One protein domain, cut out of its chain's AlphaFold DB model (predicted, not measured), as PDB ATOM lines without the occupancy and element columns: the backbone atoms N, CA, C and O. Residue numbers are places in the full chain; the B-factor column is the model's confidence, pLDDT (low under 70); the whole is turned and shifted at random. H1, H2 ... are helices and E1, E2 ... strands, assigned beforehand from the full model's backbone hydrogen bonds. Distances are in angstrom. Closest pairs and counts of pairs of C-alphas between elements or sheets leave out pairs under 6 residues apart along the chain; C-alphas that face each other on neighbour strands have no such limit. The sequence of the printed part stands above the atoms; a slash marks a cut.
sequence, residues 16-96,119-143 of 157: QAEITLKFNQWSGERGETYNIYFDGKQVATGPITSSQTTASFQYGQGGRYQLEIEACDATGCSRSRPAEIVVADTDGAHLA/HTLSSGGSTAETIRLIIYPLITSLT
ATOM      1  N   GLN A  16      56.037 -37.311  44.873       84.06
ATOM      2  CA  GLN A  16      54.911 -38.185  45.159       84.06
ATOM      3  C   GLN A  16      53.954 -38.184  43.972       84.06
ATOM      4  O   GLN A  16      53.615 -37.130  43.428       84.06
ATOM      5  N   ALA A  17      53.495 -39.371  43.589       86.56
ATOM      6  CA  ALA A  17      52.468 -39.532  42.578       86.56
ATOM      7  C   ALA A  17      51.108 -39.130  43.159       86.56
ATOM      8  O   ALA A  17      50.690 -39.637  44.203       86.56
ATOM      9  N   GLU A  18      50.400 -38.233  42.473       87.94
ATOM     10  CA  GLU A  18      49.014 -37.904  42.792       87.94
ATOM     11  C   GLU A  18      48.091 -38.965  42.184       87.94
ATOM     12  O   GLU A  18      47.894 -39.038  40.969       87.94
ATOM     13  N   ILE A  19      47.529 -39.815  43.041       87.56
ATOM     14  CA  ILE A  19      46.641 -40.899  42.642       87.56
ATOM     15  C   ILE A  19      45.205 -40.438  42.858       87.56
ATOM     16  O   ILE A  19      44.809 -40.090  43.969       87.56
ATOM     17  N   THR A  20      44.409 -40.465  41.788       88.69
ATOM     18  CA  THR A  20      42.975 -40.163  41.836       88.69
ATOM     19  C   THR A  20      42.177 -41.387  41.409       88.69
ATOM     20  O   THR A  20      42.153 -41.755  40.235       88.69
ATOM     21  N   LEU A  21      41.490 -42.007  42.367       87.31
ATOM     22  CA  LEU A  21      40.637 -43.170  42.152       87.31
ATOM     23  C   LEU A  21      39.173 -42.752  42.182       87.31
ATOM     24  O   LEU A  21      38.713 -42.112  43.125       87.31
ATOM     25  N   LYS A  22      38.420 -43.150  41.158       88.50
ATOM     26  CA  LYS A  22      36.971 -42.945  41.096       88.50
ATOM     27  C   LYS A  22      36.274 -44.286  41.219       88.50
ATOM     28  O   LYS A  22      36.473 -45.154  40.374       88.50
ATOM     29  N   PHE A  23      35.434 -44.424  42.235       84.25
ATOM     30  CA  PHE A  23      34.629 -45.618  42.452       84.25
ATOM     31  C   PHE A  23      33.174 -45.245  42.734       84.25
ATOM     32  O   PHE A  23      32.853 -44.161  43.226       84.25
ATOM     33  N   ASN A  24      32.282 -46.150  42.362       82.69
ATOM     34  CA  ASN A  24      30.840 -46.000  42.452       82.69
ATOM     35  C   ASN A  24      30.241 -47.169  43.235       82.69
ATOM     36  O   ASN A  24      30.691 -48.306  43.132       82.69
ATOM     37  N   GLN A  25      29.203 -46.875  44.009       74.69
ATOM     38  CA  GLN A  25      28.418 -47.867  44.729       74.69
ATOM     39  C   GLN A  25      26.961 -47.714  44.299       74.69
ATOM     40  O   GLN A  25      26.252 -46.814  44.747       74.69
ATOM     41  N   TRP A  26      26.542 -48.553  43.350       64.31
ATOM     42  CA  TRP A  26      25.194 -48.504  42.770       64.31
ATOM     43  C   TRP A  26      24.153 -49.290  43.574       64.31
ATOM     44  O   TRP A  26      22.959 -49.038  43.432       64.31
ATOM     45  N   SER A  27      24.594 -50.253  44.385       62.97
ATOM     46  CA  SER A  27      23.733 -51.167  45.135       62.97
ATOM     47  C   SER A  27      24.284 -51.410  46.536       62.97
ATOM     48  O   SER A  27      25.464 -51.729  46.669       62.97
ATOM     49  N   GLY A  28      23.416 -51.333  47.546       64.38
ATOM     50  CA  GLY A  28      23.773 -51.484  48.961       64.38
ATOM     51  C   GLY A  28      23.835 -50.152  49.712       64.38
ATOM     52  O   GLY A  28      23.600 -49.090  49.133       64.38
ATOM     53  N   GLU A  29      24.119 -50.219  51.014       67.44
ATOM     54  CA  GLU A  29      24.468 -49.036  51.803       67.44
ATOM     55  C   GLU A  29      25.843 -48.519  51.386       67.44
ATOM     56  O   GLU A  29      26.751 -49.270  51.044       67.44
ATOM     57  N   ARG A  30      25.962 -47.194  51.376       70.44
ATOM     58  CA  ARG A  30      27.061 -46.464  50.740       70.44
ATOM     59  C   ARG A  30      28.383 -46.522  51.520       70.44
ATOM     60  O   ARG A  30      29.405 -46.040  51.035       70.44
ATOM     61  N   GLY A  31      28.348 -47.021  52.751       78.38
ATOM     62  CA  GLY A  31      29.404 -46.779  53.724       78.38
ATOM     63  C   GLY A  31      29.470 -45.311  54.174       78.38
ATOM     64  O   GLY A  31      29.013 -44.388  53.490       78.38
ATOM     65  N   GLU A  32      30.081 -45.082  55.331       86.38
ATOM     66  CA  GLU A  32      30.439 -43.744  55.814       86.38
ATOM     67  C   GLU A  32      31.884 -43.391  55.451       86.38
ATOM     68  O   GLU A  32      32.194 -42.243  55.123       86.38
ATOM     69  N   THR A  33      32.771 -44.387  55.462       90.50
ATOM     70  CA  THR A  33      34.212 -44.217  55.240       90.50
ATOM     71  C   THR A  33      34.735 -45.227  54.235       90.50
ATOM     72  O   THR A  33      34.201 -46.328  54.111       90.50
ATOM     73  N   TYR A  34      35.770 -44.844  53.490       91.94
ATOM     74  CA  TYR A  34      36.505 -45.743  52.617       91.94
ATOM     75  C   TYR A  34      37.946 -45.893  53.096       91.94
ATOM     76  O   TYR A  34      38.547 -44.936  53.581       91.94
ATOM     77  N   ASN A  35      38.516 -47.074  52.889       92.81
ATOM     78  CA  ASN A  35      39.922 -47.381  53.104       92.81
ATOM     79  C   ASN A  35      40.503 -47.947  51.809       92.81
ATOM     80  O   ASN A  35      39.896 -48.797  51.162       92.81
ATOM     81  N   ILE A  36      41.678 -47.468  51.422       92.75
ATOM     82  CA  ILE A  36      42.393 -47.921  50.228       92.75
ATOM     83  C   ILE A  36      43.581 -48.740  50.689       92.75
ATOM     84  O   ILE A  36      44.351 -48.284  51.538       92.75
ATOM     85  N   TYR A  37      43.739 -49.921  50.106       93.12
ATOM     86  CA  TYR A  37      44.809 -50.853  50.417       93.12
ATOM     87  C   TYR A  37      45.648 -51.141  49.182       93.12
ATOM     88  O   TYR A  37      45.091 -51.425  48.124       93.12
ATOM     89  N   PHE A  38      46.969 -51.119  49.343       93.62
ATOM     90  CA  PHE A  38      47.938 -51.647  48.383       93.62
ATOM     91  C   PHE A  38      48.573 -52.899  48.986       93.62
ATOM     92  O   PHE A  38      49.149 -52.836  50.074       93.62
ATOM     93  N   ASP A  39      48.415 -54.047  48.324       91.94
ATOM     94  CA  ASP A  39      48.872 -55.364  48.800       91.94
ATOM     95  C   ASP A  39      48.438 -55.659  50.249       91.94
ATOM     96  O   ASP A  39      49.198 -56.163  51.079       91.94
ATOM     97  N   GLY A  40      47.202 -55.275  50.583       91.12
ATOM     98  CA  GLY A  40      46.620 -55.444  51.915       91.12
ATOM     99  C   GLY A  40      47.082 -54.430  52.972       91.12
ATOM    100  O   GLY A  40      46.601 -54.486  54.104       91.12
ATOM    101  N   LYS A  41      47.963 -53.477  52.640       92.75
ATOM    102  CA  LYS A  41      48.362 -52.378  53.537       92.75
ATOM    103  C   LYS A  41      47.535 -51.134  53.270       92.75
ATOM    104  O   LYS A  41      47.467 -50.678  52.136       92.75
ATOM    105  N   GLN A  42      46.947 -50.561  54.316       92.62
ATOM    106  CA  GLN A  42      46.173 -49.330  54.195       92.62
ATOM    107  C   GLN A  42      47.089 -48.161  53.813       92.62
ATOM    108  O   GLN A  42      48.042 -47.862  54.530       92.62
ATOM    109  N   VAL A  43      46.791 -47.505  52.693       93.56
ATOM    110  CA  VAL A  43      47.556 -46.363  52.164       93.56
ATOM    111  C   VAL A  43      46.791 -45.048  52.245       93.56
ATOM    112  O   VAL A  43      47.408 -43.992  52.343       93.56
ATOM    113  N   ALA A  44      45.457 -45.091  52.234       92.25
ATOM    114  CA  ALA A  44      44.622 -43.902  52.356       92.25
ATOM    115  C   ALA A  44      43.264 -44.231  52.986       92.25
ATOM    116  O   ALA A  44      42.810 -45.377  52.977       92.25
ATOM    117  N   THR A  45      42.613 -43.211  53.538       93.44
ATOM    118  CA  THR A  45      41.258 -43.292  54.090       93.44
ATOM    119  C   THR A  45      40.545 -41.958  53.919       93.44
ATOM    120  O   THR A  45      41.193 -40.912  53.834       93.44
ATOM    121  N   GLY A  46      39.218 -41.980  53.863       91.69
ATOM    122  CA  GLY A  46      38.426 -40.760  53.802       91.69
ATOM    123  C   GLY A  46      36.924 -40.998  53.930       91.69
ATOM    124  O   GLY A  46      36.465 -42.140  53.936       91.69
ATOM    125  N   PRO A  47      36.133 -39.919  54.037       90.31
ATOM    126  CA  PRO A  47      34.685 -40.019  54.082       90.31
ATOM    127  C   PRO A  47      34.124 -40.314  52.690       90.31
ATOM    128  O   PRO A  47      34.539 -39.724  51.690       90.31
ATOM    129  N   ILE A  48      33.124 -41.182  52.621       86.56
ATOM    130  CA  ILE A  48      32.321 -41.352  51.416       86.56
ATOM    131  C   ILE A  48      31.198 -40.320  51.544       86.56
ATOM    132  O   ILE A  48      30.406 -40.405  52.480       86.56
ATOM    133  N   THR A  49      31.033 -39.397  50.593       79.44
ATOM    134  CA  THR A  49      29.967 -38.362  50.645       79.44
ATOM    135  C   THR A  49      28.847 -38.543  49.619       79.44
ATOM    136  O   THR A  49      27.732 -38.082  49.846       79.44
ATOM    137  N   SER A  50      29.104 -39.243  48.510       78.81
ATOM    138  CA  SER A  50      28.101 -39.521  47.476       78.81
ATOM    139  C   SER A  50      28.214 -40.954  46.943       78.81
ATOM    140  O   SER A  50      29.156 -41.676  47.281       78.81
ATOM    141  N   SER A  51      27.236 -41.400  46.142       77.31
ATOM    142  CA  SER A  51      27.262 -42.726  45.496       77.31
ATOM    143  C   SER A  51      28.429 -42.878  44.517       77.31
ATOM    144  O   SER A  51      28.834 -43.995  44.206       77.31
ATOM    145  N   GLN A  52      28.991 -41.759  44.053       83.06
ATOM    146  CA  GLN A  52      30.243 -41.700  43.314       83.06
ATOM    147  C   GLN A  52      31.282 -40.960  44.156       83.06
ATOM    148  O   GLN A  52      31.140 -39.772  44.450       83.06
ATOM    149  N   THR A  53      32.335 -41.659  44.553       83.81
ATOM    150  CA  THR A  53      33.392 -41.093  45.391       83.81
ATOM    151  C   THR A  53      34.684 -41.019  44.601       83.81
ATOM    152  O   THR A  53      35.048 -41.937  43.865       83.81
ATOM    153  N   THR A  54      35.349 -39.874  44.723       88.56
ATOM    154  CA  THR A  54      36.689 -39.656  44.188       88.56
ATOM    155  C   THR A  54      37.636 -39.581  45.373       88.56
ATOM    156  O   THR A  54      37.494 -38.694  46.211       88.56
ATOM    157  N   ALA A  55      38.561 -40.527  45.457       87.50
ATOM    158  CA  ALA A  55      39.629 -40.527  46.437       87.50
ATOM    159  C   ALA A  55      40.902 -40.002  45.779       87.50
ATOM    160  O   ALA A  55      41.357 -40.568  44.784       87.50
ATOM    161  N   SER A  56      41.462 -38.937  46.341       89.69
ATOM    162  CA  SER A  56      42.715 -38.341  45.887       89.69
ATOM    163  C   SER A  56      43.716 -38.383  47.031       89.69
ATOM    164  O   SER A  56      43.425 -37.903  48.126       89.69
ATOM    165  N   PHE A  57      44.871 -38.991  46.791       89.75
ATOM    166  CA  PHE A  57      45.945 -39.117  47.772       89.75
ATOM    167  C   PHE A  57      47.302 -39.140  47.070       89.75
ATOM    168  O   PHE A  57      47.391 -39.363  45.863       89.75
ATOM    169  N   GLN A  58      48.363 -38.886  47.831       89.12
ATOM    170  CA  GLN A  58      49.734 -38.877  47.329       89.12
ATOM    171  C   GLN A  58      50.460 -40.147  47.777       89.12
ATOM    172  O   GLN A  58      50.303 -40.584  48.918       89.12
ATOM    173  N   TYR A  59      51.243 -40.747  46.881       88.69
ATOM    174  CA  TYR A  59      52.012 -41.959  47.163       88.69
ATOM    175  C   TYR A  59      53.420 -41.850  46.577       88.69
ATOM    176  O   TYR A  59      53.583 -41.533  45.404       88.69
ATOM    177  N   GLY A  60      54.443 -42.076  47.405       86.69
ATOM    178  CA  GLY A  60      55.847 -41.844  47.035       86.69
ATOM    179  C   GLY A  60      56.637 -43.091  46.641       86.69
ATOM    180  O   GLY A  60      57.830 -42.978  46.407       86.69
ATOM    181  N   GLN A  61      56.024 -44.279  46.631       86.94
ATOM    182  CA  GLN A  61      56.720 -45.520  46.273       86.94
ATOM    183  C   GLN A  61      56.250 -46.017  44.905       86.94
ATOM    184  O   GLN A  61      55.058 -46.255  44.698       86.94
ATOM    185  N   GLY A  62      57.196 -46.154  43.975       87.12
ATOM    186  CA  GLY A  62      56.974 -46.785  42.680       87.12
ATOM    187  C   GLY A  62      56.842 -48.301  42.805       87.12
ATOM    188  O   GLY A  62      57.476 -48.934  43.650       87.12
ATOM    189  N   GLY A  63      56.013 -48.901  41.954       87.44
ATOM    190  CA  GLY A  63      55.795 -50.344  41.965       87.44
ATOM    191  C   GLY A  63      54.477 -50.780  41.339       87.44
ATOM    192  O   GLY A  63      53.697 -49.979  40.820       87.44
ATOM    193  N   ARG A  64      54.235 -52.092  41.387       89.00
ATOM    194  CA  ARG A  64      52.974 -52.728  40.989       89.00
ATOM    195  C   ARG A  64      52.317 -53.269  42.254       89.00
ATOM    196  O   ARG A  64      52.948 -54.048  42.959       89.00
ATOM    197  N   TYR A  65      51.076 -52.876  42.509       89.88
ATOM    198  CA  TYR A  65      50.356 -53.211  43.737       89.88
ATOM    199  C   TYR A  65      48.974 -53.787  43.425       89.88
ATOM    200  O   TYR A  65      48.362 -53.454  42.407       89.88
ATOM    201  N   GLN A  66      48.446 -54.620  44.318       91.94
ATOM    202  CA  GLN A  66      47.034 -54.991  44.339       91.94
ATOM    203  C   GLN A  66      46.241 -53.933  45.112       91.94
ATOM    204  O   GLN A  66      46.330 -53.841  46.335       91.94
ATOM    205  N   LEU A  67      45.479 -53.126  44.380       92.38
ATOM    206  CA  LEU A  67      44.525 -52.154  44.888       92.38
ATOM    207  C   LEU A  67      43.254 -52.860  45.369       92.38
ATOM    208  O   LEU A  67      42.553 -53.504  44.588       92.38
ATOM    209  N   GLU A  68      42.900 -52.630  46.626       90.94
ATOM    210  CA  GLU A  68      41.589 -52.955  47.180       90.94
ATOM    211  C   GLU A  68      40.982 -51.705  47.815       90.94
ATOM    212  O   GLU A  68      41.669 -50.932  48.486       90.94
ATOM    213  N   ILE A  69      39.684 -51.500  47.616       90.31
ATOM    214  CA  ILE A  69      38.935 -50.406  48.229       90.31
ATOM    215  C   ILE A  69      37.893 -51.029  49.147       90.31
ATOM    216  O   ILE A  69      37.052 -51.816  48.720       90.31
ATOM    217  N   GLU A  70      37.947 -50.674  50.416       89.81
ATOM    218  CA  GLU A  70      36.990 -51.091  51.428       89.81
ATOM    219  C   GLU A  70      36.078 -49.922  51.778       89.81
ATOM    220  O   GLU A  70      36.549 -48.801  51.929       89.81
ATOM    221  N   ALA A  71      34.781 -50.177  51.894       89.75
ATOM    222  CA  ALA A  71      33.791 -49.233  52.388       89.75
ATOM    223  C   ALA A  71      33.236 -49.754  53.715       89.75
ATOM    224  O   ALA A  71      32.803 -50.905  53.786       89.75
ATOM    225  N   CYS A  72      33.258 -48.918  54.749       87.75
ATOM    226  CA  CYS A  72      32.847 -49.255  56.108       87.75
ATOM    227  C   CYS A  72      31.702 -48.358  56.590       87.75
ATOM    228  O   CYS A  72      31.712 -47.142  56.369       87.75
ATOM    229  N   ASP A  73      30.755 -48.962  57.300       86.69
ATOM    230  CA  ASP A  73      29.683 -48.321  58.063       86.69
ATOM    231  C   ASP A  73      29.577 -48.929  59.476       86.69
ATOM    232  O   ASP A  73      30.411 -49.735  59.897       86.69
ATOM    233  N   ALA A  74      28.550 -48.531  60.232       84.62
ATOM    234  CA  ALA A  74      28.291 -49.034  61.580       84.62
ATOM    235  C   ALA A  74      27.908 -50.529  61.634       84.62
ATOM    236  O   ALA A  74      27.973 -51.137  62.702       84.62
ATOM    237  N   THR A  75      27.488 -51.125  60.514       83.12
ATOM    238  CA  THR A  75      27.054 -52.528  60.414       83.12
ATOM    239  C   THR A  75      28.181 -53.460  59.968       83.12
ATOM    240  O   THR A  75      28.178 -54.644  60.315       83.12
ATOM    241  N   GLY A  76      29.171 -52.937  59.242       84.69
ATOM    242  CA  GLY A  76      30.364 -53.669  58.844       84.69
ATOM    243  C   GLY A  76      31.149 -53.002  57.718       84.69
ATOM    244  O   GLY A  76      30.886 -51.877  57.307       84.69
ATOM    245  N   CYS A  77      32.139 -53.734  57.210       87.31
ATOM    246  CA  CYS A  77      32.962 -53.313  56.084       87.31
ATOM    247  C   CYS A  77      32.798 -54.282  54.915       87.31
ATOM    248  O   CYS A  77      32.812 -55.503  55.093       87.31
ATOM    249  N   SER A  78      32.680 -53.733  53.714       86.50
ATOM    250  CA  SER A  78      32.702 -54.479  52.460       86.50
ATOM    251  C   SER A  78      33.954 -54.101  51.681       86.50
ATOM    252  O   SER A  78      34.275 -52.920  51.577       86.50
ATOM    253  N   ARG A  79      34.635 -55.075  51.073       86.62
ATOM    254  CA  ARG A  79      35.848 -54.843  50.277       86.62
ATOM    255  C   ARG A  79      35.624 -55.159  48.800       86.62
ATOM    256  O   ARG A  79      34.924 -56.114  48.464       86.62
ATOM    257  N   SER A  80      36.205 -54.349  47.919       86.19
ATOM    258  CA  SER A  80      36.190 -54.569  46.475       86.19
ATOM    259  C   SER A  80      37.040 -55.780  46.089       86.19
ATOM    260  O   SER A  80      37.901 -56.229  46.845       86.19
ATOM    261  N   ARG A  81      36.846 -56.289  44.867       87.19
ATOM    262  CA  ARG A  81      37.818 -57.222  44.283       87.19
ATOM    263  C   ARG A  81      39.175 -56.524  44.116       87.19
ATOM    264  O   ARG A  81      39.173 -55.336  43.780       87.19
ATOM    265  N   PRO A  82      40.289 -57.253  44.292       87.81
ATOM    266  CA  PRO A  82      41.609 -56.718  44.020       87.81
ATOM    267  C   PRO A  82      41.745 -56.386  42.532       87.81
ATOM    268  O   PRO A  82      41.296 -57.145  41.664       87.81
ATOM    269  N   ALA A  83      42.334 -55.231  42.253       88.00
ATOM    270  CA  ALA A  83      42.687 -54.763  40.922       88.00
ATOM    271  C   ALA A  83      44.163 -54.366  40.906       88.00
ATOM    272  O   ALA A  83      44.693 -53.895  41.903       88.00
ATOM    273  N   GLU A  84      44.845 -54.530  39.782       87.75
ATOM    274  CA  GLU A  84      46.249 -54.135  39.689       87.75
ATOM    275  C   GLU A  84      46.376 -52.621  39.457       87.75
ATOM    276  O   GLU A  84      45.705 -52.063  38.587       87.75
ATOM    277  N   ILE A  85      47.254 -51.962  40.218       86.06
ATOM    278  CA  ILE A  85      47.655 -50.566  40.018       86.06
ATOM    279  C   ILE A  85      49.170 -50.483  39.813       86.06
ATOM    280  O   ILE A  85      49.940 -51.177  40.476       86.06
ATOM    281  N   VAL A  86      49.595 -49.627  38.886       88.56
ATOM    282  CA  VAL A  86      51.007 -49.389  38.570       88.56
ATOM    283  C   VAL A  86      51.337 -47.937  38.889       88.56
ATOM    284  O   VAL A  86      50.750 -47.024  38.310       88.56
ATOM    285  N   VAL A  87      52.279 -47.732  39.806       86.75
ATOM    286  CA  VAL A  87      52.850 -46.423  40.133       86.75
ATOM    287  C   VAL A  87      54.222 -46.361  39.477       86.75
ATOM    288  O   VAL A  87      55.150 -47.036  39.915       86.75
ATOM    289  N   ALA A  88      54.329 -45.612  38.380       82.00
ATOM    290  CA  ALA A  88      55.572 -45.511  37.628       82.00
ATOM    291  C   ALA A  88      56.565 -44.565  38.316       82.00
ATOM    292  O   ALA A  88      56.226 -43.420  38.606       82.00
ATOM    293  N   ASP A  89      57.786 -45.052  38.520       81.44
ATOM    294  CA  ASP A  89      58.932 -44.287  39.014       81.44
ATOM    295  C   ASP A  89      60.185 -44.604  38.177       81.44
ATOM    296  O   ASP A  89      60.297 -45.657  37.538       81.44
ATOM    297  N   THR A  90      61.110 -43.653  38.141       83.31
ATOM    298  CA  THR A  90      62.343 -43.641  37.348       83.31
ATOM    299  C   THR A  90      63.372 -44.695  37.765       83.31
ATOM    300  O   THR A  90      64.295 -44.970  37.000       83.31
ATOM    301  N   ASP A  91      63.198 -45.327  38.926       81.12
ATOM    302  CA  ASP A  91      64.004 -46.461  39.395       81.12
ATOM    303  C   ASP A  91      63.689 -47.782  38.662       81.12
ATOM    304  O   ASP A  91      64.445 -48.749  38.757       81.12
ATOM    305  N   GLY A  92      62.585 -47.823  37.907       80.75
ATOM    306  CA  GLY A  92      62.136 -49.004  37.181       80.75
ATOM    307  C   GLY A  92      61.437 -50.056  38.047       80.75
ATOM    308  O   GLY A  92      61.126 -51.124  37.526       80.75
ATOM    309  N   ALA A  93      61.112 -49.778  39.317       79.94
ATOM    310  CA  ALA A  93      60.438 -50.728  40.219       79.94
ATOM    311  C   ALA A  93      59.056 -51.185  39.713       79.94
ATOM    312  O   ALA A  93      58.531 -52.229  40.102       79.94
ATOM    313  N   HIS A  94      58.459 -50.402  38.818       82.50
ATOM    314  CA  HIS A  94      57.183 -50.687  38.173       82.50
ATOM    315  C   HIS A  94      57.298 -51.580  36.923       82.50
ATOM    316  O   HIS A  94      56.276 -52.035  36.401       82.50
ATOM    317  N   LEU A  95      58.515 -51.825  36.428       80.12
ATOM    318  CA  LEU A  95      58.774 -52.573  35.202       80.12
ATOM    319  C   LEU A  95      59.084 -54.040  35.509       80.12
ATOM    320  O   LEU A  95      59.763 -54.378  36.475       80.12
ATOM    321  N   ALA A  96      58.603 -54.928  34.642       79.50
ATOM    322  CA  ALA A  96      59.075 -56.305  34.634       79.50
ATOM    323  C   ALA A  96      60.543 -56.355  34.160       79.50
ATOM    324  O   ALA A  96      60.965 -55.471  33.406       79.50
ATOM    325  N   HIS A 119      81.403 -50.953  29.549       79.50
ATOM    326  CA  HIS A 119      80.977 -50.831  28.161       79.50
ATOM    327  C   HIS A 119      80.212 -49.513  27.998       79.50
ATOM    328  O   HIS A 119      79.499 -49.098  28.911       79.50
ATOM    329  N   THR A 120      80.363 -48.838  26.860       74.31
ATOM    330  CA  THR A 120      79.690 -47.563  26.584       74.31
ATOM    331  C   THR A 120      78.514 -47.779  25.638       74.31
ATOM    332  O   THR A 120      78.665 -48.340  24.556       74.31
ATOM    333  N   LEU A 121      77.328 -47.315  26.036       73.69
ATOM    334  CA  LEU A 121      76.118 -47.355  25.213       73.69
ATOM    335  C   LEU A 121      75.838 -45.962  24.637       73.69
ATOM    336  O   LEU A 121      75.959 -44.961  25.340       73.69
ATOM    337  N   SER A 122      75.459 -45.897  23.358       71.06
ATOM    338  CA  SER A 122      75.103 -44.652  22.665       71.06
ATOM    339  C   SER A 122      73.631 -44.663  22.265       71.06
ATOM    340  O   SER A 122      73.135 -45.643  21.710       71.06
ATOM    341  N   SER A 123      72.933 -43.552  22.505       61.62
ATOM    342  CA  SER A 123      71.512 -43.384  22.176       61.62
ATOM    343  C   SER A 123      71.233 -43.251  20.673       61.62
ATOM    344  O   SER A 123      70.085 -43.374  20.256       61.62
ATOM    345  N   GLY A 124      72.262 -43.039  19.842       50.28
ATOM    346  CA  GLY A 124      72.109 -42.812  18.400       50.28
ATOM    347  C   GLY A 124      71.800 -44.058  17.559       50.28
ATOM    348  O   GLY A 124      71.487 -43.923  16.382       50.28
ATOM    349  N   GLY A 125      71.903 -45.263  18.133       48.84
ATOM    350  CA  GLY A 125      71.745 -46.532  17.404       48.84
ATOM    351  C   GLY A 125      70.350 -47.164  17.458       48.84
ATOM    352  O   GLY A 125      70.136 -48.195  16.827       48.84
ATOM    353  N   SER A 126      69.405 -46.598  18.213       49.38
ATOM    354  CA  SER A 126      68.070 -47.187  18.374       49.38
ATOM    355  C   SER A 126      67.062 -46.541  17.422       49.38
ATOM    356  O   SER A 126      66.917 -45.321  17.387       49.38
ATOM    357  N   THR A 127      66.338 -47.355  16.652       42.03
ATOM    358  CA  THR A 127      65.192 -46.878  15.868       42.03
ATOM    359  C   THR A 127      64.095 -46.402  16.824       42.03
ATOM    360  O   THR A 127      63.873 -46.990  17.886       42.03
ATOM    361  N   ALA A 128      63.409 -45.313  16.467       38.53
ATOM    362  CA  ALA A 128      62.446 -44.609  17.324       38.53
ATOM    363  C   ALA A 128      61.302 -45.491  17.877       38.53
ATOM    364  O   ALA A 128      60.644 -45.111  18.843       38.53
ATOM    365  N   GLU A 129      61.076 -46.672  17.298       38.12
ATOM    366  CA  GLU A 129      60.097 -47.663  17.757       38.12
ATOM    367  C   GLU A 129      60.543 -48.419  19.026       38.12
ATOM    368  O   GLU A 129      59.704 -48.771  19.848       38.12
ATOM    369  N   THR A 130      61.854 -48.591  19.246       36.38
ATOM    370  CA  THR A 130      62.412 -49.321  20.408       36.38
ATOM    371  C   THR A 130      62.614 -48.414  21.633       36.38
ATOM    372  O   THR A 130      62.510 -48.861  22.772       36.38
ATOM    373  N   ILE A 131      62.817 -47.106  21.428       37.03
ATOM    374  CA  ILE A 131      63.017 -46.116  22.510       37.03
ATOM    375  C   ILE A 131      61.707 -45.774  23.251       37.03
ATOM    376  O   ILE A 131      61.736 -45.264  24.374       37.03
ATOM    377  N   ARG A 132      60.539 -46.102  22.674       39.09
ATOM    378  CA  ARG A 132      59.227 -45.845  23.299       39.09
ATOM    379  C   ARG A 132      59.047 -46.546  24.648       39.09
ATOM    380  O   ARG A 132      58.291 -46.044  25.469       39.09
ATOM    381  N   LEU A 133      59.764 -47.646  24.896       35.09
ATOM    382  CA  LEU A 133      59.678 -48.395  26.152       35.09
ATOM    383  C   LEU A 133      60.549 -47.809  27.280       35.09
ATOM    384  O   LEU A 133      60.344 -48.148  28.438       35.09
ATOM    385  N   ILE A 134      61.518 -46.942  26.957       42.47
ATOM    386  CA  ILE A 134      62.566 -46.511  27.902       42.47
ATOM    387  C   ILE A 134      62.368 -45.059  28.370       42.47
ATOM    388  O   ILE A 134      62.756 -44.723  29.483       42.47
ATOM    389  N   ILE A 135      61.745 -44.193  27.559       38.22
ATOM    390  CA  ILE A 135      61.650 -42.745  27.858       38.22
ATOM    391  C   ILE A 135      60.233 -42.302  28.277       38.22
ATOM    392  O   ILE A 135      60.073 -41.237  28.868       38.22
ATOM    393  N   TYR A 136      59.203 -43.124  28.053       39.47
ATOM    394  CA  TYR A 136      57.831 -42.813  28.469       39.47
ATOM    395  C   TYR A 136      57.347 -43.668  29.658       39.47
ATOM    396  O   TYR A 136      56.412 -44.451  29.512       39.47
ATOM    397  N   PRO A 137      57.842 -43.416  30.878       39.38
ATOM    398  CA  PRO A 137      56.984 -43.294  32.042       39.38
ATOM    399  C   PRO A 137      56.817 -41.800  32.350       39.38
ATOM    400  O   PRO A 137      56.889 -41.372  33.496       39.38
ATOM    401  N   LEU A 138      56.649 -40.959  31.321       38.84
ATOM    402  CA  LEU A 138      56.221 -39.583  31.526       38.84
ATOM    403  C   LEU A 138      54.781 -39.647  32.010       38.84
ATOM    404  O   LEU A 138      53.867 -39.820  31.206       38.84
ATOM    405  N   ILE A 139      54.671 -39.597  33.339       41.03
ATOM    406  CA  ILE A 139      53.542 -39.254  34.201       41.03
ATOM    407  C   ILE A 139      52.407 -38.663  33.368       41.03
ATOM    408  O   ILE A 139      52.189 -37.456  33.279       41.03
ATOM    409  N   THR A 140      51.668 -39.551  32.721       32.03
ATOM    410  CA  THR A 140      50.298 -39.271  32.360       32.03
ATOM    411  C   THR A 140      49.606 -39.490  33.678       32.03
ATOM    412  O   THR A 140      49.577 -40.608  34.186       32.03
ATOM    413  N   SER A 141      49.153 -38.394  34.283       34.22
ATOM    414  CA  SER A 141      48.129 -38.417  35.313       34.22
ATOM    415  C   SER A 141      47.094 -39.448  34.885       34.22
ATOM    416  O   SER A 141      46.303 -39.227  33.962       34.22
ATOM    417  N   LEU A 142      47.191 -40.635  35.488       32.16
ATOM    418  CA  LEU A 142      46.362 -41.775  35.163       32.16
ATOM    419  C   LEU A 142      45.002 -41.435  35.764       32.16
ATOM    420  O   LEU A 142      44.657 -41.817  36.878       32.16
ATOM    421  N   THR A 143      44.243 -40.614  35.045       30.83
ATOM    422  CA  THR A 143      42.821 -40.444  35.285       30.83
ATOM    423  C   THR A 143      42.202 -41.766  34.876       30.83
ATOM    424  O   THR A 143      41.806 -41.970  33.732       30.83
TER     425      THR A 143
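This is residues 16 to 96 and 119 to 143 of the 157 residues of the protein "Chitinase" of Vibrio sp. C7 (UniProt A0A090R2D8). A strongly twisted five-strand sheet, E2, E3, E5, E6 and E7, and a ribbon of two strands, E1 and E4, form a small sandwich with crossed strands. Past one end, beyond a cut, a tail with the short helix H1 makes much of the length, and its residues 124 to 130 stick out. The 106 printed residues hold seven named strands, E1 to E7, then H1, mostly strand, with 51 residues in named elements, under half. Neighbour strands are antiparallel; the whole is loose, radius of gyration of the C-alphas 18.2 A, spanning 63 by 22 by 22 A.

Find C-alpha 63 at (55.795, -50.344, 41.965); from there E5 runs 27.0 A to residue 72. In the same sheet look for E2, residues 33 to 38, E3, residues 41 to 47, E6, residues 77 to 79, and E7, residues 83 to 87. E1, 17 to 24, covers 22.6 A and E4, 52 to 59, 22.1 A. H1, 132 to 135, ends at C-alpha 135, (61.650, -42.745, 27.858).

Start at E5: E2 lies on one side, N 35 to O 70 at 2.8 A, and E6 and E7 on the other, N 71 to O 78 at 2.8 A and N 67 to O 83 at 2.7 A. E3 forms a hairpin with E2, N 34 to O 46 at 2.8 A. In the other sheet, N 21 and O 55 of E1 and E4 are 2.8 A apart. The sheets' facing parts are 8.8 A centre to centre. H1 is not on the branched sheet and is too short for an O i to N i+4 pair; its one O i to N i+3 pair is out of range.

Residues 97 to 118 are not printed; C-alphas 96 and 119 are 23.5 A apart. Of the links printed whole, none is long. Confidence is under 70 at residues 26 to 29 and 123 to 143.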